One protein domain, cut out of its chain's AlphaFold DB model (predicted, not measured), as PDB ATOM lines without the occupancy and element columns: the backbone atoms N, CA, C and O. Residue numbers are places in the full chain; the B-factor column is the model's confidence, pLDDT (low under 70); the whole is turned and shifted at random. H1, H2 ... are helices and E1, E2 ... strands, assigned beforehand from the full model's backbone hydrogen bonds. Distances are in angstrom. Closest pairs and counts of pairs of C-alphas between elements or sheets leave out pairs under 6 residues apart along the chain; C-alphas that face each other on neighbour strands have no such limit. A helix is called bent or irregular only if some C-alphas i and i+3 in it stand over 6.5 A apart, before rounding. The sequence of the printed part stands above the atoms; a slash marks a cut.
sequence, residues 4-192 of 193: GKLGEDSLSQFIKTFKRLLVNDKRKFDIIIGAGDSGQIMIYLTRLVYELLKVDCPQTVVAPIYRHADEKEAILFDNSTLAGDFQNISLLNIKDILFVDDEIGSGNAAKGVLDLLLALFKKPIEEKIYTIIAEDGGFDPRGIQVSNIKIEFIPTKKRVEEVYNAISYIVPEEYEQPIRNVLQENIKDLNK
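This is residues 4 to 192 of the 193 residues of an uncharacterized protein of Parcubacteria group bacterium GW2011_GWA2_42_14 (UniProt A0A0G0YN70). A twisted sheet of five parallel strands forms the core, with H1 and H2 packed over one face and H4 over the other, where the sheet curls round it; H3 packs on H4 near the edge strand E2. From this body H6 and the end of the printed part, residues 173 to 192, stick out as an arm, which makes the longest axis. The printed part has 189 residues, with six named helices and five named strands in the order H1 E1 H2 E2 H3 E3 H4 E4 E5 H5 H6, in the class mixed, helices and strands. Across the sheet the order is E2 E1 E3 E4 E5. The whole is only just compact, close to loose, with a radius of gyration of the C-alphas of 19.2 A, and spans 73 by 47 by 31 A.

Start with H1, residues 4 to 24, which is on the sheet made by E1, residues 31 to 35, E2, residues 59 to 63, E3, residues 96 to 104, E4, residues 128 to 136, and E5, residues 149 to 158. H1 lies over E4 and E5 at a height over the sheet of 9.4 A; its closest C-alphas to E5 are those of Phe 14 and Thr 156, 5.4 A apart. H2, residues 36 to 52, is on the same face at a height of 7.6 A, over E1 and, only just, over E3, with 3 C-alphas falling on it. H1 and H2 only just touch, with 3 pairs of C-alphas within 8 A, the closest those of Ile 15 and Val 49 at 6.6 A. E1, H2 and E2 form a strand-helix-strand unit, two parallel neighbour strands with a helix between, and its crossover is right-handed; look there for N 34 and O 61, 2.9 A apart. E3, H4, residues 108 to 121, and E4 form another, also right-handed; N 99 and O 131 are 2.8 A apart. E2, H3, residues 79 to 90, and E3 form a split unit, with E1 between the strands and a right-handed crossover. Between E1 and E3 find N 33 and O 98 at 2.8 A, and between E4 and E5 find N 132 and O 152 at 2.8 A. H3 and H4 touch at a steep tilt of 53 degrees, the same way, closest at the C-alphas of Ser 80 and Leu 116, 4.6 A. With helices on both faces, H1 and H2 on one and H3 and H4 on the other, the sheet makes three layers. H5, residues 166 to 169, touches H1, closest at the C-alphas of Gly 7 and Ile 167, 4.3 A. Every O i to N i+4 pair is within hydrogen-bond range in H1, H2 and H4, against 11 of 14 in H6, residues 173 to 190, and 0 of 8 in H3, where 6 of 9 O i to N i+3 pairs are; H5 is too short for an O i to N i+4 pair.

Find C-alpha 4 at (166.387, 242.770, 188.927); from there H1 runs 28.8 A to C-alpha 24. E1 spans 13.5 A, H2 24.6 A and E2 13.0 A. H3, 15.3 A long, is irregular: C-alphas 85 and 88 are 8.2 A apart. E3 spans 19.5 A and bends by 86 degrees at residue 101. H4 spans 20.0 A, E4 22.6 A, and E5 25.0 A from C-alpha 149 at (185.225, 274.300, 195.031). After H5, 5.6 A long, H6 runs 25.7 A to C-alpha 190 at (170.619, 218.075, 175.421).

The C-alphas farthest apart, those of Ile 125 and Lys 192, are 74.7 A apart. The printed part has no cut. The links E2 to H3 and E4 to E5 are long. Confidence is under 70 at residues 68 to 76, 122 to 125 and 185 to 192.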
ATOM      1  N   GLY A   4     167.147 241.965 189.882       88.06
ATOM      2  CA  GLY A   4     166.387 242.770 188.927       88.06
ATOM      3  C   GLY A   4     165.573 243.832 189.654       88.06
ATOM      4  O   GLY A   4     165.702 245.023 189.378       88.06
ATOM      5  N   LYS A   5     164.845 243.422 190.699       90.50
ATOM      6  CA  LYS A   5     164.102 244.354 191.560       90.50
ATOM      7  C   LYS A   5     165.010 245.370 192.260       90.50
ATOM      8  O   LYS A   5     164.615 246.517 192.469       90.50
ATOM      9  N   LEU A   6     166.214 244.956 192.659       92.88
ATOM     10  CA  LEU A   6     167.195 245.869 193.241       92.88
ATOM     11  C   LEU A   6     167.626 246.933 192.223       92.88
ATOM     12  O   LEU A   6     167.638 248.114 192.570       92.88
ATOM     13  N   GLY A   7     167.918 246.524 190.986       93.88
ATOM     14  CA  GLY A   7     168.249 247.444 189.904       93.88
ATOM     15  C   GLY A   7     167.114 248.413 189.590       93.88
ATOM     16  O   GLY A   7     167.357 249.615 189.494       93.88
ATOM     17  N   GLU A   8     165.869 247.931 189.524       93.31
ATOM     18  CA  GLU A   8     164.678 248.772 189.328       93.31
ATOM     19  C   GLU A   8     164.531 249.839 190.416       93.31
ATOM     20  O   GLU A   8     164.267 251.007 190.115       93.31
ATOM     21  N   ASP A   9     164.715 249.463 191.685       94.75
ATOM     22  CA  ASP A   9     164.684 250.424 192.785       94.75
ATOM     23  C   ASP A   9     165.824 251.440 192.657       94.75
ATOM     24  O   ASP A   9     165.581 252.642 192.751       94.75
ATOM     25  N   SER A  10     167.046 250.991 192.363       95.44
ATOM     26  CA  SER A  10     168.200 251.869 192.148       95.44
ATOM     27  C   SER A  10     167.968 252.882 191.022       95.44
ATOM     28  O   SER A  10     168.139 254.088 191.231       95.44
ATOM     29  N   LEU A  11     167.455 252.437 189.872       95.69
ATOM     30  CA  LEU A  11     167.069 253.319 188.770       95.69
ATOM     31  C   LEU A  11     165.944 254.282 189.183       95.69
ATOM     32  O   LEU A  11     166.007 255.478 188.898       95.69
ATOM     33  N   SER A  12     164.931 253.793 189.900       96.06
ATOM     34  CA  SER A  12     163.818 254.616 190.387       96.06
ATOM     35  C   SER A  12     164.299 255.739 191.310       96.06
ATOM     36  O   SER A  12     163.879 256.891 191.151       96.06
ATOM     37  N   GLN A  13     165.191 255.442 192.259       97.56
ATOM     38  CA  GLN A  13     165.745 256.449 193.171       97.56
ATOM     39  C   GLN A  13     166.647 257.449 192.445       97.56
ATOM     40  O   GLN A  13     166.584 258.652 192.726       97.56
ATOM     41  N   PHE A  14     167.426 256.987 191.465       97.25
ATOM     42  CA  PHE A  14     168.208 257.856 190.590       97.25
ATOM     43  C   PHE A  14     167.303 258.857 189.851       97.25
ATOM     44  O   PHE A  14     167.472 260.071 189.985       97.25
ATOM     45  N   ILE A  15     166.255 258.373 189.176       96.94
ATOM     46  CA  ILE A  15     165.292 259.218 188.450       96.94
ATOM     47  C   ILE A  15     164.579 260.194 189.395       96.94
ATOM     48  O   ILE A  15     164.439 261.375 189.075       96.94
ATOM     49  N   LYS A  16     164.134 259.741 190.576       97.94
ATOM     50  CA  LYS A  16     163.483 260.610 191.576       97.94
ATOM     51  C   LYS A  16     164.407 261.731 192.046       97.94
ATOM     52  O   LYS A  16     163.951 262.867 192.185       97.94
ATOM     53  N   THR A  17     165.686 261.424 192.256       98.25
ATOM     54  CA  THR A  17     166.706 262.402 192.653       98.25
ATOM     55  C   THR A  17     166.865 263.478 191.585       98.25
ATOM     56  O   THR A  17     166.774 264.666 191.896       98.25
ATOM     57  N   PHE A  18     166.992 263.081 190.316       98.06
ATOM     58  CA  PHE A  18     167.063 264.025 189.201       98.06
ATOM     59  C   PHE A  18     165.781 264.833 189.024       98.06
ATOM     60  O   PHE A  18     165.844 266.050 188.876       98.06
ATOM     61  N   LYS A  19     164.607 264.200 189.105       97.69
ATOM     62  CA  LYS A  19     163.326 264.911 189.025       97.69
ATOM     63  C   LYS A  19     163.218 265.983 190.109       97.69
ATOM     64  O   LYS A  19     162.806 267.100 189.807       97.69
ATOM     65  N   ARG A  20     163.615 265.676 191.351       97.81
ATOM     66  CA  ARG A  20     163.662 266.671 192.431       97.81
ATOM     67  C   ARG A  20     164.574 267.837 192.050       97.81
ATOM     68  O   ARG A  20     164.112 268.970 192.045       97.81
ATOM     69  N   LEU A  21     165.820 267.559 191.670       97.88
ATOM     70  CA  LEU A  21     166.811 268.603 191.393       97.88
ATOM     71  C   LEU A  21     166.442 269.474 190.187       97.88
ATOM     72  O   LEU A  21     166.509 270.697 190.266       97.88
ATOM     73  N   LEU A  22     166.036 268.864 189.075       97.31
ATOM     74  CA  LEU A  22     165.811 269.575 187.816       97.31
ATOM     75  C   LEU A  22     164.441 270.255 187.754       97.31
ATOM     76  O   LEU A  22     164.323 271.345 187.201       97.31
ATOM     77  N   VAL A  23     163.399 269.631 188.313       96.06
ATOM     78  CA  VAL A  23     162.020 270.137 188.201       96.06
ATOM     79  C   VAL A  23     161.616 270.935 189.434       96.06
ATOM     80  O   VAL A  23     161.102 272.046 189.297       96.06
ATOM     81  N   ASN A  24     161.840 270.389 190.632       95.69
ATOM     82  CA  ASN A  24     161.379 271.027 191.865       95.69
ATOM     83  C   ASN A  24     162.343 272.139 192.287       95.69
ATOM     84  O   ASN A  24     161.922 273.278 192.470       95.69
ATOM     85  N   ASP A  25     163.635 271.812 192.368       96.88
ATOM     86  CA  ASP A  25     164.672 272.750 192.807       96.88
ATOM     87  C   ASP A  25     165.131 273.665 191.657       96.88
ATOM     88  O   ASP A  25     165.811 274.664 191.885       96.88
ATOM     89  N   LYS A  26     164.732 273.343 190.414       96.19
ATOM     90  CA  LYS A  26     165.090 274.058 189.176       96.19
ATOM     91  C   LYS A  26     166.598 274.265 189.025       96.19
ATOM     92  O   LYS A  26     167.046 275.274 188.474       96.19
ATOM     93  N   ARG A  27     167.379 273.309 189.529       96.12
ATOM     94  CA  ARG A  27     168.831 273.334 189.457       96.12
ATOM     95  C   ARG A  27     169.273 273.175 188.009       96.12
ATOM     96  O   ARG A  27     168.734 272.354 187.270       96.12
ATOM     97  N   LYS A  28     170.274 273.961 187.625       95.69
ATOM     98  CA  LYS A  28     170.941 273.874 186.329       95.69
ATOM     99  C   LYS A  28     172.398 273.528 186.566       95.69
ATOM    100  O   LYS A  28     173.003 274.052 187.495       95.69
ATOM    101  N   PHE A  29     172.916 272.642 185.734       97.00
ATOM    102  CA  PHE A  29     174.324 272.288 185.706       97.00
ATOM    103  C   PHE A  29     174.895 272.749 184.371       97.00
ATOM    104  O   PHE A  29     174.204 272.688 183.355       97.00
ATOM    105  N   ASP A  30     176.142 273.200 184.376       95.44
ATOM    106  CA  ASP A  30     176.834 273.673 183.177       95.44
ATOM    107  C   ASP A  30     177.490 272.513 182.419       95.44
ATOM    108  O   ASP A  30     177.673 272.570 181.203       95.44
ATOM    109  N   ILE A  31     177.832 271.441 183.140       96.00
ATOM    110  CA  ILE A  31     178.435 270.229 182.592       96.00
ATOM    111  C   ILE A  31     178.092 269.015 183.459       96.00
ATOM    112  O   ILE A  31     177.960 269.124 184.682       96.00
ATOM    113  N   ILE A  32     177.977 267.849 182.822       97.69
ATOM    114  CA  ILE A  32     177.819 266.556 183.494       97.69
ATOM    115  C   ILE A  32     179.018 265.673 183.156       97.69
ATOM    116  O   ILE A  32     179.390 265.543 181.989       97.69
ATOM    117  N   ILE A  33     179.617 265.055 184.168       97.31
ATOM    118  CA  ILE A  33     180.822 264.240 184.048       97.31
ATOM    119  C   ILE A  33     180.573 262.862 184.662       97.31
ATOM    120  O   ILE A  33     180.063 262.758 185.774       97.31
ATOM    121  N   GLY A  34     180.948 261.809 183.942       96.81
ATOM    122  CA  GLY A  34     181.040 260.438 184.449       96.81
ATOM    123  C   GLY A  34     182.484 259.940 184.396       96.81
ATOM    124  O   GLY A  34     183.301 260.486 183.650       96.81
ATOM    125  N   ALA A  35     182.806 258.906 185.173       93.38
ATOM    126  CA  ALA A  35     184.144 258.318 185.226       93.38
ATOM    127  C   ALA A  35     184.148 256.839 184.801       93.38
ATOM    128  O   ALA A  35     183.425 256.022 185.365       93.38
ATOM    129  N   GLY A  36     185.013 256.483 183.848       89.06
ATOM    130  CA  GLY A  36     185.190 255.097 183.397       89.06
ATOM    131  C   GLY A  36     183.917 254.465 182.821       89.06
ATOM    132  O   GLY A  36     183.059 255.159 182.276       89.06
ATOM    133  N   ASP A  37     183.807 253.139 182.927       86.19
ATOM    134  CA  ASP A  37     182.733 252.368 182.286       86.19
ATOM    135  C   ASP A  37     181.368 252.562 182.959       86.19
ATOM    136  O   ASP A  37     180.378 252.809 182.268       86.19
ATOM    137  N   SER A  38     181.314 252.536 184.298       88.94
ATOM    138  CA  SER A  38     180.088 252.853 185.051       88.94
ATOM    139  C   SER A  38     179.605 254.262 184.700       88.94
ATOM    140  O   SER A  38     178.436 254.461 184.366       88.94
ATOM    141  N   GLY A  39     180.531 255.222 184.616       92.81
ATOM    142  CA  GLY A  39     180.258 256.588 184.185       92.81
ATOM    143  C   GLY A  39     179.602 256.701 182.806       92.81
ATOM    144  O   GLY A  39     178.760 257.577 182.623       92.81
ATOM    145  N   GLN A  40     179.915 255.827 181.842       93.31
ATOM    146  CA  GLN A  40     179.253 255.840 180.527       93.31
ATOM    147  C   GLN A  40     177.763 255.515 180.642       93.31
ATOM    148  O   GLN A  40     176.924 256.226 180.079       93.31
ATOM    149  N   ILE A  41     177.436 254.467 181.404       93.19
ATOM    150  CA  ILE A  41     176.052 254.051 181.659       93.19
ATOM    151  C   ILE A  41     175.315 255.173 182.389       93.19
ATOM    152  O   ILE A  41     174.220 255.566 181.985       93.19
ATOM    153  N   MET A  42     175.938 255.749 183.416       96.81
ATOM    154  CA  MET A  42     175.320 256.809 184.208       96.81
ATOM    155  C   MET A  42     175.090 258.084 183.401       96.81
ATOM    156  O   MET A  42     174.009 258.661 183.489       96.81
ATOM    157  N   ILE A  43     176.034 258.486 182.546       97.62
ATOM    158  CA  ILE A  43     175.846 259.613 181.623       97.62
ATOM    159  C   ILE A  43     174.685 259.355 180.664       97.62
ATOM    160  O   ILE A  43     173.861 260.248 180.448       97.62
ATOM    161  N   TYR A  44     174.591 258.150 180.101       96.00
ATOM    162  CA  TYR A  44     173.481 257.785 179.225       96.00
ATOM    163  C   TYR A  44     172.133 257.888 179.951       96.00
ATOM    164  O   TYR A  44     171.228 258.577 179.473       96.00
ATOM    165  N   LEU A  45     172.021 257.288 181.139       95.88
ATOM    166  CA  LEU A  45     170.810 257.353 181.958       95.88
ATOM    167  C   LEU A  45     170.464 258.793 182.347       95.88
ATOM    168  O   LEU A  45     169.308 259.195 182.241       95.88
ATOM    169  N   THR A  46     171.449 259.603 182.740       98.06
ATOM    170  CA  THR A  46     171.232 261.022 183.028       98.06
ATOM    171  C   THR A  46     170.652 261.743 181.816       98.06
ATOM    172  O   THR A  46     169.639 262.426 181.957       98.06
ATOM    173  N   ARG A  47     171.226 261.570 180.620       98.06
ATOM    174  CA  ARG A  47     170.717 262.203 179.392       98.06
ATOM    175  C   ARG A  47     169.270 261.813 179.101       98.06
ATOM    176  O   ARG A  47     168.467 262.702 178.821       98.06
ATOM    177  N   LEU A  48     168.928 260.529 179.239       97.25
ATOM    178  CA  LEU A  48     167.545 260.066 179.099       97.25
ATOM    179  C   LEU A  48     166.611 260.754 180.096       97.25
ATOM    180  O   LEU A  48     165.509 261.154 179.732       97.25
ATOM    181  N   VAL A  49     167.039 260.938 181.348       97.25
ATOM    182  CA  VAL A  49     166.223 261.639 182.347       97.25
ATOM    183  C   VAL A  49     165.984 263.098 181.954       97.25
ATOM    184  O   VAL A  49     164.847 263.558 182.046       97.25
ATOM    185  N   TYR A  50     167.003 263.821 181.478       98.19
ATOM    186  CA  TYR A  50     166.825 265.189 180.968       98.19
ATOM    187  C   TYR A  50     165.831 265.239 179.799       98.19
ATOM    188  O   TYR A  50     164.903 266.050 179.815       98.19
ATOM    189  N   GLU A  51     165.985 264.338 178.826       97.62
ATOM    190  CA  GLU A  51     165.112 264.239 177.654       97.62
ATOM    191  C   GLU A  51     163.653 263.964 178.051       97.62
ATOM    192  O   GLU A  51     162.745 264.701 177.659       97.62
ATOM    193  N   LEU A  52     163.424 262.954 178.894       96.56
ATOM    194  CA  LEU A  52     162.089 262.564 179.352       96.56
ATOM    195  C   LEU A  52     161.419 263.649 180.204       96.56
ATOM    196  O   LEU A  52     160.195 263.800 180.168       96.56
ATOM    197  N   LEU A  53     162.205 264.426 180.954       95.81
ATOM    198  CA  LEU A  53     161.719 265.579 181.713       95.81
ATOM    199  C   LEU A  53     161.554 266.842 180.853       95.81
ATOM    200  O   LEU A  53     161.025 267.833 181.358       95.81
ATOM    201  N   LYS A  54     161.950 266.808 179.572       97.06
ATOM    202  CA  LYS A  54     161.931 267.947 178.640       97.06
ATOM    203  C   LYS A  54     162.716 269.152 179.171       97.06
ATOM    204  O   LYS A  54     162.254 270.290 179.087       97.06
ATOM    205  N   VAL A  55     163.888 268.883 179.742       96.00
ATOM    206  CA  VAL A  55     164.838 269.891 180.230       96.00
ATOM    207  C   VAL A  55     166.097 269.830 179.371       96.00
ATOM    208  O   VAL A  55     166.562 268.742 179.035       96.00
ATOM    209  N   ASP A  56     166.666 270.988 179.038       96.25
ATOM    210  CA  ASP A  56     167.908 271.056 178.265       96.25
ATOM    211  C   ASP A  56     169.048 270.360 179.015       96.25
ATOM    212  O   ASP A  56     169.387 270.723 180.145       96.25
ATOM    213  N   CYS A  57     169.631 269.343 178.383       97.06
ATOM    214  CA  CYS A  57     170.780 268.632 178.924       97.06
ATOM    215  C   CYS A  57     172.061 269.414 178.597       97.06
ATOM    216  O   CYS A  57     172.301 269.694 177.418       97.06
ATOM    217  N   PRO A  58     172.891 269.768 179.594       96.06
ATOM    218  CA  PRO A  58     174.184 270.388 179.330       96.06
ATOM    219  C   PRO A  58     175.139 269.404 178.641       96.06
ATOM    220  O   PRO A  58     174.850 268.214 178.476       96.06
ATOM    221  N   GLN A  59     176.315 269.899 178.256       94.94
ATOM    222  CA  GLN A  59     177.357 269.045 177.700       94.94
ATOM    223  C   GLN A  59     177.696 267.907 178.676       94.94
ATOM    224  O   GLN A  59     177.815 268.114 179.885       94.94
ATOM    225  N   THR A  60     177.863 266.703 178.133       95.94
ATOM    226  CA  THR A  60     178.233 265.507 178.896       95.94
ATOM    227  C   THR A  60     179.626 265.049 178.504       95.94
ATOM    228  O   THR A  60     180.019 265.156 177.341       95.94
ATOM    229  N   VAL A  61     180.384 264.571 179.484       94.94
ATOM    230  CA  VAL A  61     181.758 264.105 179.305       94.94
ATOM    231  C   VAL A  61     181.953 262.820 180.093       94.94
ATOM    232  O   VAL A  61     181.513 262.705 181.232       94.94
ATOM    233  N   VAL A  62     182.642 261.858 179.492       95.00
ATOM    234  CA  VAL A  62     183.143 260.682 180.203       95.00
ATOM    235  C   VAL A  62     184.656 260.814 180.283       95.00
ATOM    236  O   VAL A  62     185.324 260.899 179.254       95.00
ATOM    237  N   ALA A  63     185.184 260.861 181.501       92.25
ATOM    238  CA  ALA A  63     186.615 260.908 181.749       92.25
ATOM    239  C   ALA A  63     187.141 259.494 182.065       92.25
ATOM    240  O   ALA A  63     186.558 258.804 182.908       92.25
ATOM    241  N   PRO A  64     188.241 259.041 181.435       90.44
ATOM    242  CA  PRO A  64     188.847 257.745 181.727       90.44
ATOM    243  C   PRO A  64     189.663 257.827 183.026       90.44
ATOM    244  O   PRO A  64     190.886 257.778 183.012       90.44
ATOM    245  N   ILE A  65     188.982 258.014 184.159       88.88
ATOM    246  CA  ILE A  65     189.638 258.187 185.456       88.88
ATOM    247  C   ILE A  65     190.257 256.875 185.917       88.88
ATOM    248  O   ILE A  65     189.561 255.882 186.156       88.88
ATOM    249  N   TYR A  66     191.569 256.899 186.114       81.50
ATOM    250  CA  TYR A  66     192.316 255.773 186.648       81.50
ATOM    251  C   TYR A  66     192.310 255.841 188.175       81.50
ATOM    252  O   TYR A  66     192.719 256.834 188.775       81.50
ATOM    253  N   ARG A  67     191.819 254.768 188.806       72.75
ATOM    254  CA  ARG A  67     191.625 254.679 190.265       72.75
ATOM    255  C   ARG A  67     192.812 254.054 191.008       72.75
ATOM    256  O   ARG A  67     192.788 254.030 192.235       72.75
ATOM    257  N   HIS A  68     193.790 253.485 190.298       60.19
ATOM    258  CA  HIS A  68     194.825 252.655 190.919       60.19
ATOM    259  C   HIS A  68     195.726 253.459 191.854       60.19
ATOM    260  O   HIS A  68     196.252 254.493 191.453       60.19
ATOM    261  N   ALA A  69     195.951 252.891 193.041       47.94
ATOM    262  CA  ALA A  69     197.241 252.278 193.322       47.94
ATOM    263  C   ALA A  69     197.048 250.835 193.781       47.94
ATOM    264  O   ALA A  69     196.081 250.531 194.472       47.94
ATOM    265  N   ASP A  70     198.001 249.986 193.424       43.78
ATOM    266  CA  ASP A  70     198.371 248.769 194.144       43.78
ATOM    267  C   ASP A  70     198.118 248.904 195.665       43.78
ATOM    268  O   ASP A  70     198.558 249.886 196.275       43.78
ATOM    269  N   GLU A  71     197.428 247.941 196.293       46.06
ATOM    270  CA  GLU A  71     197.163 247.939 197.748       46.06
ATOM    271  C   GLU A  71     198.459 248.040 198.573       46.06
ATOM    272  O   GLU A  71     198.428 248.409 199.748       46.06
ATOM    273  N   LYS A  72     199.608 247.744 197.951       52.06
ATOM    274  CA  LYS A  72     200.940 247.860 198.543       52.06
ATOM    275  C   LYS A  72     201.601 249.231 198.384       52.06
ATOM    276  O   LYS A  72     202.475 249.537 199.190       52.06
ATOM    277  N   GLU A  73     201.224 250.038 197.389       47.91
ATOM    278  CA  GLU A  73     201.979 251.256 197.032       47.91
ATOM    279  C   GLU A  73     201.221 252.574 197.262       47.91
ATOM    280  O   GLU A  73     201.864 253.611 197.373       47.91
ATOM    281  N   ALA A  74     199.886 252.585 197.393       54.06
ATOM    282  CA  ALA A  74     199.082 253.794 197.684       54.06
ATOM    283  C   ALA A  74     199.286 255.017 196.740       54.06
ATOM    284  O   ALA A  74     198.761 256.100 197.005       54.06
ATOM    285  N   ILE A  75     200.002 254.867 195.623       54.75
ATOM    286  CA  ILE A  75     200.184 255.875 194.567       54.75
ATOM    287  C   ILE A  75     198.910 256.020 193.721       54.75
ATOM    288  O   ILE A  75     198.706 255.272 192.768       54.75
ATOM    289  N   LEU A  76     198.060 256.993 194.050       63.62
ATOM    290  CA  LEU A  76     196.953 257.390 193.174       63.62
ATOM    291  C   LEU A  76     197.506 257.875 191.826       63.62
ATOM    292  O   LEU A  76     198.418 258.703 191.791       63.62
ATOM    293  N   PHE A  77     196.948 257.374 190.723       73.75
ATOM    294  CA  PHE A  77     197.274 257.875 189.388       73.75
ATOM    295  C   PHE A  77     196.963 259.377 189.287       73.75
ATOM    296  O   PHE A  77     195.853 259.812 189.605       73.75
ATOM    297  N   ASP A  78     197.933 260.165 188.821       79.44
ATOM    298  CA  ASP A  78     197.753 261.597 188.592       79.44
ATOM    299  C   ASP A  78     196.885 261.825 187.346       79.44
ATOM    300  O   ASP A  78     197.358 261.832 186.211       79.44
ATOM    301  N   ASN A  79     195.584 262.018 187.563       85.44
ATOM    302  CA  ASN A  79     194.621 262.233 186.486       85.44
ATOM    303  C   ASN A  79     194.756 263.626 185.829       85.44
ATOM    304  O   ASN A  79     194.105 263.881 184.813       85.44
ATOM    305  N   SER A  80     195.622 264.518 186.336       84.94
ATOM    306  CA  SER A  80     195.883 265.823 185.710       84.94
ATOM    307  C   SER A  80     196.507 265.698 184.317       84.94
ATOM    308  O   SER A  80     196.302 266.570 183.467       84.94
ATOM    309  N   THR A  81     197.205 264.591 184.036       86.69
ATOM    310  CA  THR A  81     197.821 264.332 182.726       86.69
ATOM    311  C   THR A  81     196.788 264.200 181.609       86.69
ATOM    312  O   THR A  81     197.114 264.433 180.448       86.69
ATOM    313  N   LEU A  82     195.533 263.883 181.951       88.62
ATOM    314  CA  LEU A  82     194.423 263.776 181.004       88.62
ATOM    315  C   LEU A  82     193.916 265.148 180.528       88.62
ATOM    316  O   LEU A  82     193.206 265.226 179.533       88.62
ATOM    317  N   ALA A  83     194.285 266.256 181.184       88.62
ATOM    318  CA  ALA A  83     193.757 267.590 180.871       88.62
ATOM    319  C   ALA A  83     194.020 268.051 179.421       88.62
ATOM    320  O   ALA A  83     193.302 268.910 178.901       88.62
ATOM    321  N   GLY A  84     195.032 267.495 178.747       87.19
ATOM    322  CA  GLY A  84     195.282 267.746 177.324       87.19
ATOM    323  C   GLY A  84     194.131 267.300 176.415       87.19
ATOM    324  O   GLY A  84     193.837 267.979 175.433       87.19
ATOM    325  N   ASP A  85     193.418 266.239 176.789       89.50
ATOM    326  CA  ASP A  85     192.350 265.643 175.977       89.50
ATOM    327  C   ASP A  85     191.006 266.373 176.138       89.50
ATOM    328  O   ASP A  85     190.083 266.193 175.346       89.50
ATOM    329  N   PHE A  86     190.905 267.249 177.142       89.31
ATOM    330  CA  PHE A  86     189.674 267.940 177.532       89.31
ATOM    331  C   PHE A  86     189.775 269.469 177.397       89.31
ATOM    332  O   PHE A  86     189.061 270.218 178.068       89.31
ATOM    333  N   GLN A  87     190.657 269.972 176.524       84.00
ATOM    334  CA  GLN A  87     190.865 271.419 176.343       84.00
ATOM    335  C   GLN A  87     189.587 272.176 175.955       84.00
ATOM    336  O   GLN A  87     189.413 273.326 176.358       84.00
ATOM    337  N   ASN A  88     188.662 271.534 175.238       82.12
ATOM    338  CA  ASN A  88     187.347 272.094 174.914       82.12
ATOM    339  C   ASN A  88     186.532 272.494 176.157       82.12
ATOM    340  O   ASN A  88     185.770 273.453 176.089       82.12
ATOM    341  N   ILE A  89     186.712 271.806 177.289       83.06
ATOM    342  CA  ILE A  89     186.044 272.122 178.560       83.06
ATOM    343  C   ILE A  89     186.659 273.369 179.203       83.06
ATOM    344  O   ILE A  89     185.943 274.189 179.768       83.06
ATOM    345  N   SER A  90     187.980 273.543 179.088       77.06
ATOM    346  CA  SER A  90     188.714 274.657 179.721       77.06
ATOM    347  C   SER A  90     188.290 276.050 179.231       77.06
ATOM    348  O   SER A  90     188.519 277.047 179.914       77.06
ATOM    349  N   LEU A  91     187.654 276.116 178.059       73.94
ATOM    350  CA  LEU A  91     187.159 277.347 177.442       73.94
ATOM    351  C   LEU A  91     185.739 277.723 177.895       73.94
ATOM    352  O   LEU A  91     185.276 278.822 177.591       73.94
ATOM    353  N   LEU A  92     185.040 276.825 178.595       79.50
ATOM    354  CA  LEU A  92     183.674 277.041 179.061       79.50
ATOM    355  C   LEU A  92     183.664 277.777 180.407       79.50
ATOM    356  O   LEU A  92     184.455 277.485 181.306       79.50
ATOM    357  N   ASN A  93     182.713 278.699 180.578       84.00
ATOM    358  CA  ASN A  93     182.453 279.313 181.878       84.00
ATOM    359  C   ASN A  93     181.613 278.366 182.749       84.00
ATOM    360  O   ASN A  93     180.388 278.455 182.763       84.00
ATOM    361  N   ILE A  94     182.278 277.422 183.413       88.75
ATOM    362  CA  ILE A  94     181.637 276.371 184.214       88.75
ATOM    363  C   ILE A  94     181.603 276.773 185.686       88.75
ATOM    364  O   ILE A  94     182.658 277.013 186.279       88.75
ATOM    365  N   LYS A  95     180.419 276.767 186.300       90.81
ATOM    366  CA  LYS A  95     180.212 277.015 187.728       90.81
ATOM    367  C   LYS A  95     179.619 275.804 188.445       90.81
ATOM    368  O   LYS A  95     180.185 275.390 189.452       90.81
ATOM    369  N   ASP A  96     178.528 275.239 187.938       94.44
ATOM    370  CA  ASP A  96     177.839 274.086 188.529       94.44
ATOM    371  C   ASP A  96     178.173 272.812 187.741       94.44
ATOM    372  O   ASP A  96     177.722 272.601 186.614       94.44
ATOM    373  N   ILE A  97     178.977 271.946 188.351       95.81
ATOM    374  CA  ILE A  97     179.454 270.685 187.785       95.81
ATOM    375  C   ILE A  97     178.674 269.550 188.429       95.81
ATOM    376  O   ILE A  97     178.623 269.446 189.654       95.81
ATOM    377  N   LEU A  98     178.115 268.667 187.607       97.88
ATOM    378  CA  LEU A  98     177.497 267.435 188.070       97.88
ATOM    379  C   LEU A  98     178.403 266.244 187.764       97.88
ATOM    380  O   LEU A  98     178.673 265.956 186.605       97.88
ATOM    381  N   PHE A  99     178.829 265.524 188.791       97.69
ATOM    382  CA  PHE A  99     179.430 264.204 188.679       97.69
ATOM    383  C   PHE A  99     178.390 263.121 188.974       97.69
ATOM    384  O   PHE A  99     177.700 263.177 189.995       97.69
ATOM    385  N   VAL A 100     178.280 262.142 188.076       97.94
ATOM    386  CA  VAL A 100     177.379 260.993 188.222       97.94
ATOM    387  C   VAL A 100     178.169 259.694 188.235       97.94
ATOM    388  O   VAL A 100     179.049 259.490 187.399       97.94
ATOM    389  N   ASP A 101     177.816 258.815 189.165       96.38
ATOM    390  CA  ASP A 101     178.336 257.450 189.252       96.38
ATOM    391  C   ASP A 101     177.225 256.509 189.734       96.38
ATOM    392  O   ASP A 101     176.172 256.961 190.198       96.38
ATOM    393  N   ASP A 102     177.427 255.205 189.584       94.75
ATOM    394  CA  ASP A 102     176.485 254.201 190.080       94.75
ATOM    395  C   ASP A 102     176.526 254.155 191.616       94.75
ATOM    396  O   ASP A 102     175.487 254.193 192.278       94.75
ATOM    397  N   GLU A 103     177.731 254.195 192.186       94.81
ATOM    398  CA  GLU A 103     177.982 254.218 193.622       94.81
ATOM    399  C   GLU A 103     179.225 255.032 193.991       94.81
ATOM    400  O   GLU A 103     180.132 255.245 193.189       94.81
ATOM    401  N   ILE A 104     179.301 255.466 195.250       92.88
ATOM    402  CA  ILE A 104     180.489 256.127 195.782       92.88
ATOM    403  C   ILE A 104     180.851 255.597 197.174       92.88
ATOM    404  O   ILE A 104     180.100 255.731 198.135       92.88
ATOM    405  N   GLY A 105     182.033 254.983 197.272       90.38
ATOM    406  CA  GLY A 105     182.653 254.557 198.533       90.38
ATOM    407  C   GLY A 105     183.643 255.603 199.053       90.38
ATOM    408  O   GLY A 105     183.265 256.644 199.576       90.38
ATOM    409  N   SER A 106     184.943 255.373 198.851       88.00
ATOM    410  CA  SER A 106     186.022 256.293 199.269       88.00
ATOM    411  C   SER A 106     186.134 257.590 198.445       88.00
ATOM    412  O   SER A 106     186.953 258.462 198.754       88.00
ATOM    413  N   GLY A 107     185.348 257.712 197.369       89.81
ATOM    414  CA  GLY A 107     185.351 258.867 196.472       89.81
ATOM    415  C   GLY A 107     186.545 258.959 195.519       89.81
ATOM    416  O   GLY A 107     186.807 260.040 195.005       89.81
ATOM    417  N   ASN A 108     187.276 257.868 195.263       89.12
ATOM    418  CA  ASN A 108     188.466 257.893 194.397       89.12
ATOM    419  C   ASN A 108     188.169 258.392 192.972       89.12
ATOM    420  O   ASN A 108     188.928 259.196 192.441       89.12
ATOM    421  N   ALA A 109     187.054 257.964 192.367       90.88
ATOM    422  CA  ALA A 109     186.657 258.430 191.038       90.88
ATOM    423  C   ALA A 109     186.332 259.934 191.037       90.88
ATOM    424  O   ALA A 109     186.863 260.678 190.215       90.88
ATOM    425  N   ALA A 110     185.545 260.396 192.014       92.00
ATOM    426  CA  ALA A 110     185.222 261.812 192.187       92.00
ATOM    427  C   ALA A 110     186.481 262.675 192.401       92.00
ATOM    428  O   ALA A 110     186.597 263.750 191.818       92.00
ATOM    429  N   LYS A 111     187.456 262.190 193.184       89.69
ATOM    430  CA  LYS A 111     188.760 262.851 193.368       89.69
ATOM    431  C   LYS A 111     189.548 262.926 192.061       89.69
ATOM    432  O   LYS A 111     189.993 264.006 191.704       89.69
ATOM    433  N   GLY A 112     189.640 261.831 191.307       89.62
ATOM    434  CA  GLY A 112     190.338 261.837 190.019       89.62
ATOM    435  C   GLY A 112     189.699 262.781 188.992       89.62
ATOM    436  O   GLY A 112     190.409 263.477 188.269       89.62
ATOM    437  N   VAL A 113     188.363 262.878 188.961       91.75
ATOM    438  CA  VAL A 113     187.667 263.905 188.160       91.75
ATOM    439  C   VAL A 113     188.021 265.310 188.647       91.75
ATOM    440  O   VAL A 113     188.244 266.203 187.833       91.75
ATOM    441  N   LEU A 114     188.081 265.524 189.959       89.75
ATOM    442  CA  LEU A 114     188.429 266.821 190.532       89.75
ATOM    443  C   LEU A 114     189.861 267.242 190.173       89.75
ATOM    444  O   LEU A 114     190.062 268.391 189.787       89.75
ATOM    445  N   ASP A 115     190.823 266.319 190.216       88.12
ATOM    446  CA  ASP A 115     192.213 266.564 189.813       88.12
ATOM    447  C   ASP A 115     192.299 266.995 188.340       88.12
ATOM    448  O   ASP A 115     192.951 267.990 188.005       88.12
ATOM    449  N   LEU A 116     191.557 266.309 187.462       89.50
ATOM    450  CA  LEU A 116     191.413 266.687 186.057       89.50
ATOM    451  C   LEU A 116     190.830 268.105 185.908       89.50
ATOM    452  O   LEU A 116     191.363 268.926 185.158       89.50
ATOM    453  N   LEU A 117     189.755 268.424 186.631       89.38
ATOM    454  CA  LEU A 117     189.106 269.738 186.567       89.38
ATOM    455  C   LEU A 117     190.021 270.863 187.059       89.38
ATOM    456  O   LEU A 117     190.082 271.928 186.440       89.38
ATOM    457  N   LEU A 118     190.766 270.634 188.138       86.75
ATOM    458  CA  LEU A 118     191.735 271.593 188.665       86.75
ATOM    459  C   LEU A 118     192.856 271.876 187.659       86.75
ATOM    460  O   LEU A 118     193.233 273.034 187.460       86.75
ATOM    461  N   ALA A 119     193.331 270.839 186.969       88.06
ATOM    462  CA  ALA A 119     194.332 270.967 185.917       88.06
ATOM    463  C   ALA A 119     193.811 271.706 184.672       88.06
ATOM    464  O   ALA A 119     194.580 272.401 184.001       88.06
ATOM    465  N   LEU A 120     192.514 271.588 184.370       87.62
ATOM    466  CA  LEU A 120     191.862 272.275 183.254       87.62
ATOM    467  C   LEU A 120     191.609 273.751 183.541       87.62
ATOM    468  O   LEU A 120     191.856 274.592 182.677       87.62
ATOM    469  N   PHE A 121     191.117 274.079 184.736       84.62
ATOM    470  CA  PHE A 121     190.621 275.426 184.984       84.62
ATOM    471  C   PHE A 121     191.712 276.466 185.210       84.62
ATOM    472  O   PHE A 121     191.386 277.620 184.965       84.62
ATOM    473  N   LYS A 122     192.959 276.075 185.563       69.25
ATOM    474  CA  LYS A 122     194.260 276.811 185.673       69.25
ATOM    475  C   LYS A 122     194.294 278.227 186.281       69.25
ATOM    476  O   LYS A 122     195.330 278.640 186.793       69.25
ATOM    477  N   LYS A 123     193.215 278.992 186.220       60.62
ATOM    478  CA  LYS A 123     193.005 280.307 186.793       60.62
ATOM    479  C   LYS A 123     192.202 280.133 188.083       60.62
ATOM    480  O   LYS A 123     191.102 279.576 188.041       60.62
ATOM    481  N   PRO A 124     192.706 280.621 189.226       61.91
ATOM    482  CA  PRO A 124     191.828 280.869 190.361       61.91
ATOM    483  C   PRO A 124     190.817 281.948 189.938       61.91
ATOM    484  O   PRO A 124     191.150 282.724 189.044       61.91
ATOM    485  N   ILE A 125     189.620 282.003 190.542       54.84
ATOM    486  CA  ILE A 125     188.946 283.250 190.996       54.84
ATOM    487  C   ILE A 125     187.431 283.064 191.257       54.84
ATOM    488  O   ILE A 125     186.900 283.809 192.073       54.84
ATOM    489  N   GLU A 126     186.734 282.058 190.713       70.38
ATOM    490  CA  GLU A 126     185.290 281.876 190.996       70.38
ATOM    491  C   GLU A 126     184.967 280.557 191.703       70.38
ATOM    492  O   GLU A 126     185.462 279.496 191.320       70.38
ATOM    493  N   GLU A 127     184.125 280.642 192.739       82.38
ATOM    494  CA  GLU A 127     183.603 279.493 193.480       82.38
ATOM    495  C   GLU A 127     182.802 278.583 192.539       82.38
ATOM    496  O   GLU A 127     181.791 278.997 191.964       82.38
ATOM    497  N   LYS A 128     183.262 277.339 192.388       88.81
ATOM    498  CA  LYS A 128     182.561 276.289 191.641       88.81
ATOM    499  C   LYS A 128     181.817 275.375 192.601       88.81
ATOM    500  O   LYS A 128     182.264 275.153 193.724       88.81
ATOM    501  N   ILE A 129     180.710 274.804 192.149       92.50
ATOM    502  CA  ILE A 129     179.972 273.783 192.884       92.50
ATOM    503  C   ILE A 129     180.156 272.460 192.153       92.50
ATOM    504  O   ILE A 129     179.899 272.361 190.958       92.50
ATOM    505  N   TYR A 130     180.622 271.449 192.872       95.00
ATOM    506  CA  TYR A 130     180.815 270.097 192.371       95.00
ATOM    507  C   TYR A 130     179.839 269.171 193.087       95.00
ATOM    508  O   TYR A 130     180.048 268.771 194.235       95.00
ATOM    509  N   THR A 131     178.726 268.888 192.420       97.50
ATOM    510  CA  THR A 131     177.662 268.026 192.927       97.50
ATOM    511  C   THR A 131     177.899 266.592 192.494       97.50
ATOM    512  O   THR A 131     178.056 266.327 191.312       97.50
ATOM    513  N   ILE A 132     177.865 265.664 193.439       97.88
ATOM    514  CA  ILE A 132     178.011 264.228 193.222       97.88
ATOM    515  C   ILE A 132     176.649 263.566 193.433       97.88
ATOM    516  O   ILE A 132     176.042 263.746 194.492       97.88
ATOM    517  N   ILE A 133     176.189 262.784 192.456       98.19
ATOM    518  CA  ILE A 133     174.995 261.935 192.564       98.19
ATOM    519  C   ILE A 133     175.399 260.481 192.331       98.19
ATOM    520  O   ILE A 133     175.829 260.134 191.233       98.19
ATOM    521  N   ALA A 134     175.234 259.651 193.359       97.50
ATOM    522  CA  ALA A 134     175.522 258.216 193.334       97.50
ATOM    523  C   ALA A 134     174.828 257.507 194.513       97.50
ATOM    524  O   ALA A 134     174.309 258.171 195.421       97.50
ATOM    525  N   GLU A 135     174.825 256.173 194.531       97.56
ATOM    526  CA  GLU A 135     174.498 255.424 195.750       97.56
ATOM    527  C   GLU A 135     175.571 255.614 196.835       97.56
ATOM    528  O   GLU A 135     176.767 255.636 196.555       97.56
ATOM    529  N   ASP A 136     175.147 255.741 198.091       96.81
ATOM    530  CA  ASP A 136     176.033 255.986 199.229       96.81
ATOM    531  C   ASP A 136     176.642 254.689 199.767       96.81
ATOM    532  O   ASP A 136     175.971 253.907 200.450       96.81
ATOM    533  N   GLY A 137     177.925 254.484 199.476       94.50
ATOM    534  CA  GLY A 137     178.771 253.430 200.030       94.50
ATOM    535  C   GLY A 137     179.546 253.848 201.286       94.50
ATOM    536  O   GLY A 137     180.531 253.191 201.617       94.50
ATOM    537  N   GLY A 138     179.140 254.924 201.968       92.94
ATOM    538  CA  GLY A 138     179.821 255.484 203.139       92.94
ATOM    539  C   GLY A 138     180.711 256.686 202.815       92.94
ATOM    540  O   GLY A 138     181.712 256.910 203.498       92.94
ATOM    541  N   PHE A 139     180.380 257.441 201.768       93.62
ATOM    542  CA  PHE A 139     181.201 258.559 201.311       93.62
ATOM    543  C   PHE A 139     181.061 259.786 202.221       93.62
ATOM    544  O   PHE A 139     179.962 260.282 202.467       93.62
ATOM    545  N   ASP A 140     182.197 260.327 202.672       91.19
ATOM    546  CA  ASP A 140     182.247 261.591 203.409       91.19
ATOM    547  C   ASP A 140     182.807 262.722 202.525       91.19
ATOM    548  O   ASP A 140     184.028 262.798 202.325       91.19
ATOM    549  N   PRO A 141     181.964 263.654 202.033       88.12
ATOM    550  CA  PRO A 141     182.421 264.760 201.195       88.12
ATOM    551  C   PRO A 141     183.383 265.708 201.924       88.12
ATOM    552  O   PRO A 141     184.161 266.399 201.272       88.12
ATOM    553  N   ARG A 142     183.399 265.724 203.268       86.44
ATOM    554  CA  ARG A 142     184.330 266.557 204.056       86.44
ATOM    555  C   ARG A 142     185.782 266.102 203.923       86.44
ATOM    556  O   ARG A 142     186.684 266.886 204.210       86.44
ATOM    557  N   GLY A 143     186.000 264.857 203.491       79.81
ATOM    558  CA  GLY A 143     187.320 264.317 203.179       79.81
ATOM    559  C   GLY A 143     187.932 264.875 201.890       79.81
ATOM    560  O   GLY A 143     189.086 264.575 201.596       79.81
ATOM    561  N   ILE A 144     187.184 265.674 201.120       81.06
ATOM    562  CA  ILE A 144     187.664 266.378 199.929       81.06
ATOM    563  C   ILE A 144     187.599 267.879 200.214       81.06
ATOM    564  O   ILE A 144     186.527 268.478 200.206       81.06
ATOM    565  N   GLN A 145     188.752 268.493 200.476       77.31
ATOM    566  CA  GLN A 145     188.853 269.935 200.687       77.31
ATOM    567  C   GLN A 145     189.694 270.552 199.580       77.31
ATOM    568  O   GLN A 145     190.892 270.299 199.484       77.31
ATOM    569  N   VAL A 146     189.053 271.368 198.749       81.38
ATOM    570  CA  VAL A 146     189.699 272.079 197.649       81.38
ATOM    571  C   VAL A 146     189.297 273.543 197.713       81.38
ATOM    572  O   VAL A 146     188.122 273.876 197.874       81.38
ATOM    573  N   SER A 147     190.280 274.436 197.619       77.00
ATOM    574  CA  SER A 147     190.024 275.873 197.638       77.00
ATOM    575  C   SER A 147     189.162 276.274 196.438       77.00
ATOM    576  O   SER A 147     189.440 275.907 195.300       77.00
ATOM    577  N   ASN A 148     188.109 277.055 196.698       83.56
ATOM    578  CA  ASN A 148     187.177 277.574 195.688       83.56
ATOM    579  C   ASN A 148     186.307 276.519 194.974       83.56
ATOM    580  O   ASN A 148     185.710 276.835 193.944       83.56
ATOM    581  N   ILE A 149     186.195 275.295 195.507       88.69
ATOM    582  CA  ILE A 149     185.225 274.300 195.031       88.69
ATOM    583  C   ILE A 149     184.395 273.786 196.207       88.69
ATOM    584  O   ILE A 149     184.908 273.143 197.122       88.69
ATOM    585  N   LYS A 150     183.088 274.042 196.166       91.75
ATOM    586  CA  LYS A 150     182.120 273.493 197.113       91.75
ATOM    587  C   LYS A 150     181.698 272.100 196.657       91.75
ATOM    588  O   LYS A 150     181.064 271.956 195.615       91.75
ATOM    589  N   ILE A 151     182.014 271.086 197.455       93.56
ATOM    590  CA  ILE A 151     181.585 269.708 197.205       93.56
ATOM    591  C   ILE A 151     180.198 269.492 197.811       93.56
ATOM    592  O   ILE A 151     179.981 269.741 198.998       93.56
ATOM    593  N   GLU A 152     179.258 269.002 197.011       95.81
ATOM    594  CA  GLU A 152     177.922 268.616 197.463       95.81
ATOM    595  C   GLU A 152     177.682 267.150 197.127       95.81
ATOM    596  O   GLU A 152     177.735 266.771 195.965       95.81
ATOM    597  N   PHE A 153     177.388 266.318 198.124       97.44
ATOM    598  CA  PHE A 153     177.002 264.931 197.886       97.44
ATOM    599  C   PHE A 153     175.496 264.762 198.055       97.44
ATOM    600  O   PHE A 153     174.930 265.124 199.088       97.44
ATOM    601  N   ILE A 154     174.851 264.218 197.025       97.75
ATOM    602  CA  ILE A 154     173.418 263.958 196.988       97.75
ATOM    603  C   ILE A 154     173.217 262.461 196.742       97.75
ATOM    604  O   ILE A 154     173.210 262.024 195.589       97.75
ATOM    605  N   PRO A 155     173.042 261.664 197.808       97.44
ATOM    606  CA  PRO A 155     172.857 260.233 197.659       97.44
ATOM    607  C   PRO A 155     171.496 259.928 197.032       97.44
ATOM    608  O   PRO A 155     170.481 260.532 197.398       97.44
ATOM    609  N   THR A 156     171.458 258.964 196.115       97.31
ATOM    610  CA  THR A 156     170.198 258.441 195.562       97.31
ATOM    611  C   THR A 156     169.530 257.482 196.546       97.31
ATOM    612  O   THR A 156     168.325 257.552 196.779       97.31
ATOM    613  N   LYS A 157     170.333 256.614 197.163       96.06
ATOM    614  CA  LYS A 157     169.985 255.667 198.228       96.06
ATOM    615  C   LYS A 157     171.265 255.186 198.909       96.06
ATOM    616  O   LYS A 157     172.361 255.467 198.436       96.06
ATOM    617  N   LYS A 158     171.130 254.446 200.010       96.25
ATOM    618  CA  LYS A 158     172.252 253.680 200.567       96.25
ATOM    619  C   LYS A 158     172.562 252.490 199.665       96.25
ATOM    620  O   LYS A 158     171.631 251.790 199.259       96.25
ATOM    621  N   ARG A 159     173.850 252.260 199.415       93.25
ATOM    622  CA  ARG A 159     174.340 251.087 198.697       93.25
ATOM    623  C   ARG A 159     174.088 249.822 199.519       93.25
ATOM    624  O   ARG A 159     174.204 249.837 200.747       93.25
ATOM    625  N   VAL A 160     173.765 248.723 198.844       92.12
ATOM    626  CA  VAL A 160     173.746 247.389 199.458       92.12
ATOM    627  C   VAL A 160     175.172 246.841 199.482       92.12
ATOM    628  O   VAL A 160     175.861 246.854 198.468       92.12
ATOM    629  N   GLU A 161     175.633 246.383 200.644       88.88
ATOM    630  CA  GLU A 161     176.984 245.834 200.800       88.88
ATOM    631  C   GLU A 161     177.235 244.676 199.816       88.88
ATOM    632  O   GLU A 161     176.329 243.894 199.535       88.88
ATOM    633  N   GLU A 162     178.450 244.611 199.261       87.06
ATOM    634  CA  GLU A 162     178.880 243.636 198.239       87.06
ATOM    635  C   GLU A 162     178.107 243.668 196.906       87.06
ATOM    636  O   GLU A 162     178.388 242.870 196.009       87.06
ATOM    637  N   VAL A 163     177.175 244.606 196.728       86.94
ATOM    638  CA  VAL A 163     176.496 244.831 195.453       86.94
ATOM    639  C   VAL A 163     177.072 246.066 194.780       86.94
ATOM    640  O   VAL A 163     176.994 247.162 195.324       86.94
ATOM    641  N   TYR A 164     177.600 245.865 193.575       87.19
ATOM    642  CA  TYR A 164     178.210 246.898 192.744       87.19
ATOM    643  C   TYR A 164     177.377 247.115 191.482       87.19
ATOM    644  O   TYR A 164     176.840 246.147 190.948       87.19
ATOM    645  N   ASN A 165     177.286 248.342 190.964       86.00
ATOM    646  CA  ASN A 165     176.546 248.647 189.732       86.00
ATOM    647  C   ASN A 165     175.093 248.146 189.737       86.00
ATOM    648  O   ASN A 165     174.585 247.710 188.704       86.00
ATOM    649  N   ALA A 166     174.402 248.221 190.882       91.06
ATOM    650  CA  ALA A 166     173.047 247.683 191.048       91.06
ATOM    651  C   ALA A 166     172.079 248.147 189.946       91.06
ATOM    652  O   ALA A 166     171.287 247.360 189.432       91.06
ATOM    653  N   ILE A 167     172.189 249.412 189.527       90.06
ATOM    654  CA  ILE A 167     171.369 250.016 188.470       90.06
ATOM    655  C   ILE A 167     171.466 249.291 187.112       90.06
ATOM    656  O   ILE A 167     170.546 249.385 186.304       90.06
ATOM    657  N   SER A 168     172.549 248.544 186.868       88.06
ATOM    658  CA  SER A 168     172.780 247.770 185.639       88.06
ATOM    659  C   SER A 168     172.149 246.374 185.649       88.06
ATOM    660  O   SER A 168     172.166 245.688 184.633       88.06
ATOM    661  N   TYR A 169     171.567 245.938 186.771       88.19
ATOM    662  CA  TYR A 169     170.989 244.593 186.906       88.19
ATOM    663  C   TYR A 169     169.600 244.450 186.271       88.19
ATOM    664  O   TYR A 169     168.960 243.407 186.402       88.19
ATOM    665  N   ILE A 170     169.138 245.486 185.573       83.94
ATOM    666  CA  ILE A 170     167.913 245.457 184.785       83.94
ATOM    667  C   ILE A 170     168.280 245.031 183.365       83.94
ATOM    668  O   ILE A 170     169.000 245.741 182.663       83.94
ATOM    669  N   VAL A 171     167.739 243.901 182.919       75.81
ATOM    670  CA  VAL A 171     167.725 243.544 181.498       75.81
ATOM    671  C   VAL A 171     166.314 243.822 180.989       75.81
ATOM    672  O   VAL A 171     165.378 243.213 181.502       75.81
ATOM    673  N   PRO A 172     166.123 244.741 180.028       76.56
ATOM    674  CA  PRO A 172     164.806 244.958 179.449       76.56
ATOM    675  C   PRO A 172     164.257 243.666 178.832       76.56
ATOM    676  O   PRO A 172     165.006 242.884 178.230       76.56
ATOM    677  N   GLU A 173     162.951 243.441 178.980       76.31
ATOM    678  CA  GLU A 173     162.279 242.202 178.569       76.31
ATOM    679  C   GLU A 173     162.498 241.904 177.077       76.31
ATOM    680  O   GLU A 173     162.677 240.750 176.682       76.31
ATOM    681  N   GLU A 174     162.582 242.948 176.245       79.31
ATOM    682  CA  GLU A 174     162.841 242.832 174.811       79.31
ATOM    683  C   GLU A 174     164.203 242.209 174.468       79.31
ATOM    684  O   GLU A 174     164.349 241.639 173.386       79.31
ATOM    685  N   TYR A 175     165.184 242.269 175.374       79.12
ATOM    686  CA  TYR A 175     166.484 241.605 175.225       79.12
ATOM    687  C   TYR A 175     166.541 240.282 175.987       79.12
ATOM    688  O   TYR A 175     167.159 239.324 175.521       79.12
ATOM    689  N   GLU A 176     165.882 240.207 177.142       80.19
ATOM    690  CA  GLU A 176     165.850 239.002 177.965       80.19
ATOM    691  C   GLU A 176     165.130 237.850 177.251       80.19
ATOM    692  O   GLU A 176     165.633 236.722 177.198       80.19
ATOM    693  N   GLN A 177     163.967 238.130 176.660       79.75
ATOM    694  CA  GLN A 177     163.092 237.099 176.115       79.75
ATOM    695  C   GLN A 177     163.689 236.367 174.897       79.75
ATOM    696  O   GLN A 177     163.647 235.132 174.878       79.75
ATOM    697  N   PRO A 178     164.316 237.046 173.912       83.31
ATOM    698  CA  PRO A 178     165.021 236.360 172.830       83.31
ATOM    699  C   PRO A 178     166.144 235.439 173.323       83.31
ATOM    700  O   PRO A 178     166.274 234.317 172.836       83.31
ATOM    701  N   ILE A 179     166.925 235.870 174.322       82.56
ATOM    702  CA  ILE A 179     168.015 235.064 174.893       82.56
ATOM    703  C   ILE A 179     167.448 233.826 175.598       82.56
ATOM    704  O   ILE A 179     167.945 232.714 175.399       82.56
ATOM    705  N   ARG A 180     166.372 233.988 176.382       80.38
ATOM    706  CA  ARG A 180     165.684 232.868 177.041       80.38
ATOM    707  C   ARG A 180     165.179 231.836 176.039       80.38
ATOM    708  O   ARG A 180     165.352 230.645 176.285       80.38
ATOM    709  N   ASN A 181     164.609 232.276 174.917       84.62
ATOM    710  CA  ASN A 181     164.122 231.376 173.870       84.62
ATOM    711  C   ASN A 181     165.260 230.506 173.306       84.62
ATOM    712  O   ASN A 181     165.132 229.284 173.283       84.62
ATOM    713  N   VAL A 182     166.407 231.110 172.969       84.75
ATOM    714  CA  VAL A 182     167.590 230.377 172.476       84.75
ATOM    715  C   VAL A 182     168.121 229.380 173.513       84.75
ATOM    716  O   VAL A 182     168.460 228.241 173.189       84.75
ATOM    717  N   LEU A 183     168.202 229.776 174.785       81.31
ATOM    718  CA  LEU A 183     168.702 228.893 175.843       81.31
ATOM    719  C   LEU A 183     167.755 227.715 176.120       81.31
ATOM    720  O   LEU A 183     168.218 226.608 176.393       81.31
ATOM    721  N   GLN A 184     166.440 227.921 176.026       76.44
ATOM    722  CA  GLN A 184     165.447 226.857 176.210       76.44
ATOM    723  C   GLN A 184     165.403 225.867 175.038       76.44
ATOM    724  O   GLN A 184     165.155 224.680 175.268       76.44
ATOM    725  N   GLU A 185     165.664 226.319 173.809       59.81
ATOM    726  CA  GLU A 185     165.806 225.441 172.640       59.81
ATOM    727  C   GLU A 185     166.979 224.463 172.824       59.81
ATOM    728  O   GLU A 185     166.799 223.253 172.680       59.81
ATOM    729  N   ASN A 186     168.128 224.945 173.310       54.12
ATOM    730  CA  ASN A 186     169.314 224.111 173.544       54.12
ATOM    731  C   ASN A 186     169.151 223.070 174.676       54.12
ATOM    732  O   ASN A 186     169.756 221.999 174.629       54.12
ATOM    733  N   ILE A 187     168.316 223.329 175.692       54.28
ATOM    734  CA  ILE A 187     168.074 222.372 176.795       54.28
ATOM    735  C   ILE A 187     167.186 221.197 176.348       54.28
ATOM    736  O   ILE A 187     167.310 220.086 176.872       54.28
ATOM    737  N   LYS A 188     166.291 221.398 175.371       52.53
ATOM    738  CA  LYS A 188     165.473 220.302 174.820       52.53
ATOM    739  C   LYS A 188     166.283 219.343 173.948       52.53
ATOM    740  O   LYS A 188     165.926 218.168 173.890       52.53
ATOM    741  N   ASP A 189     167.363 219.816 173.335       51.06
ATOM    742  CA  ASP A 189     168.241 218.986 172.505       51.06
ATOM    743  C   ASP A 189     169.309 218.240 173.322       51.06
ATOM    744  O   ASP A 189     169.661 217.118 172.974       51.06
ATOM    745  N   LEU A 190     169.729 218.774 174.476       48.53
ATOM    746  CA  LEU A 190     170.619 218.075 175.421       48.53
ATOM    747  C   LEU A 190     169.947 216.922 176.187       48.53
ATOM    748  O   LEU A 190     170.632 216.033 176.678       48.53
ATOM    749  N   ASN A 191     168.615 216.912 176.289       49.06
ATOM    750  CA  ASN A 191     167.851 215.832 176.933       49.06
ATOM    751  C   ASN A 191     167.343 214.770 175.934       49.06
ATOM    752  O   ASN A 191     166.511 213.934 176.290       49.06
ATOM    753  N   LYS A 192     167.794 214.829 174.672       49.31
ATOM    754  CA  LYS A 192     167.467 213.862 173.607       49.31
ATOM    755  C   LYS A 192     168.656 212.997 173.162       49.31
ATOM    756  O   LYS A 192     168.486 212.182 172.256       49.31
TER     757      LYS A 192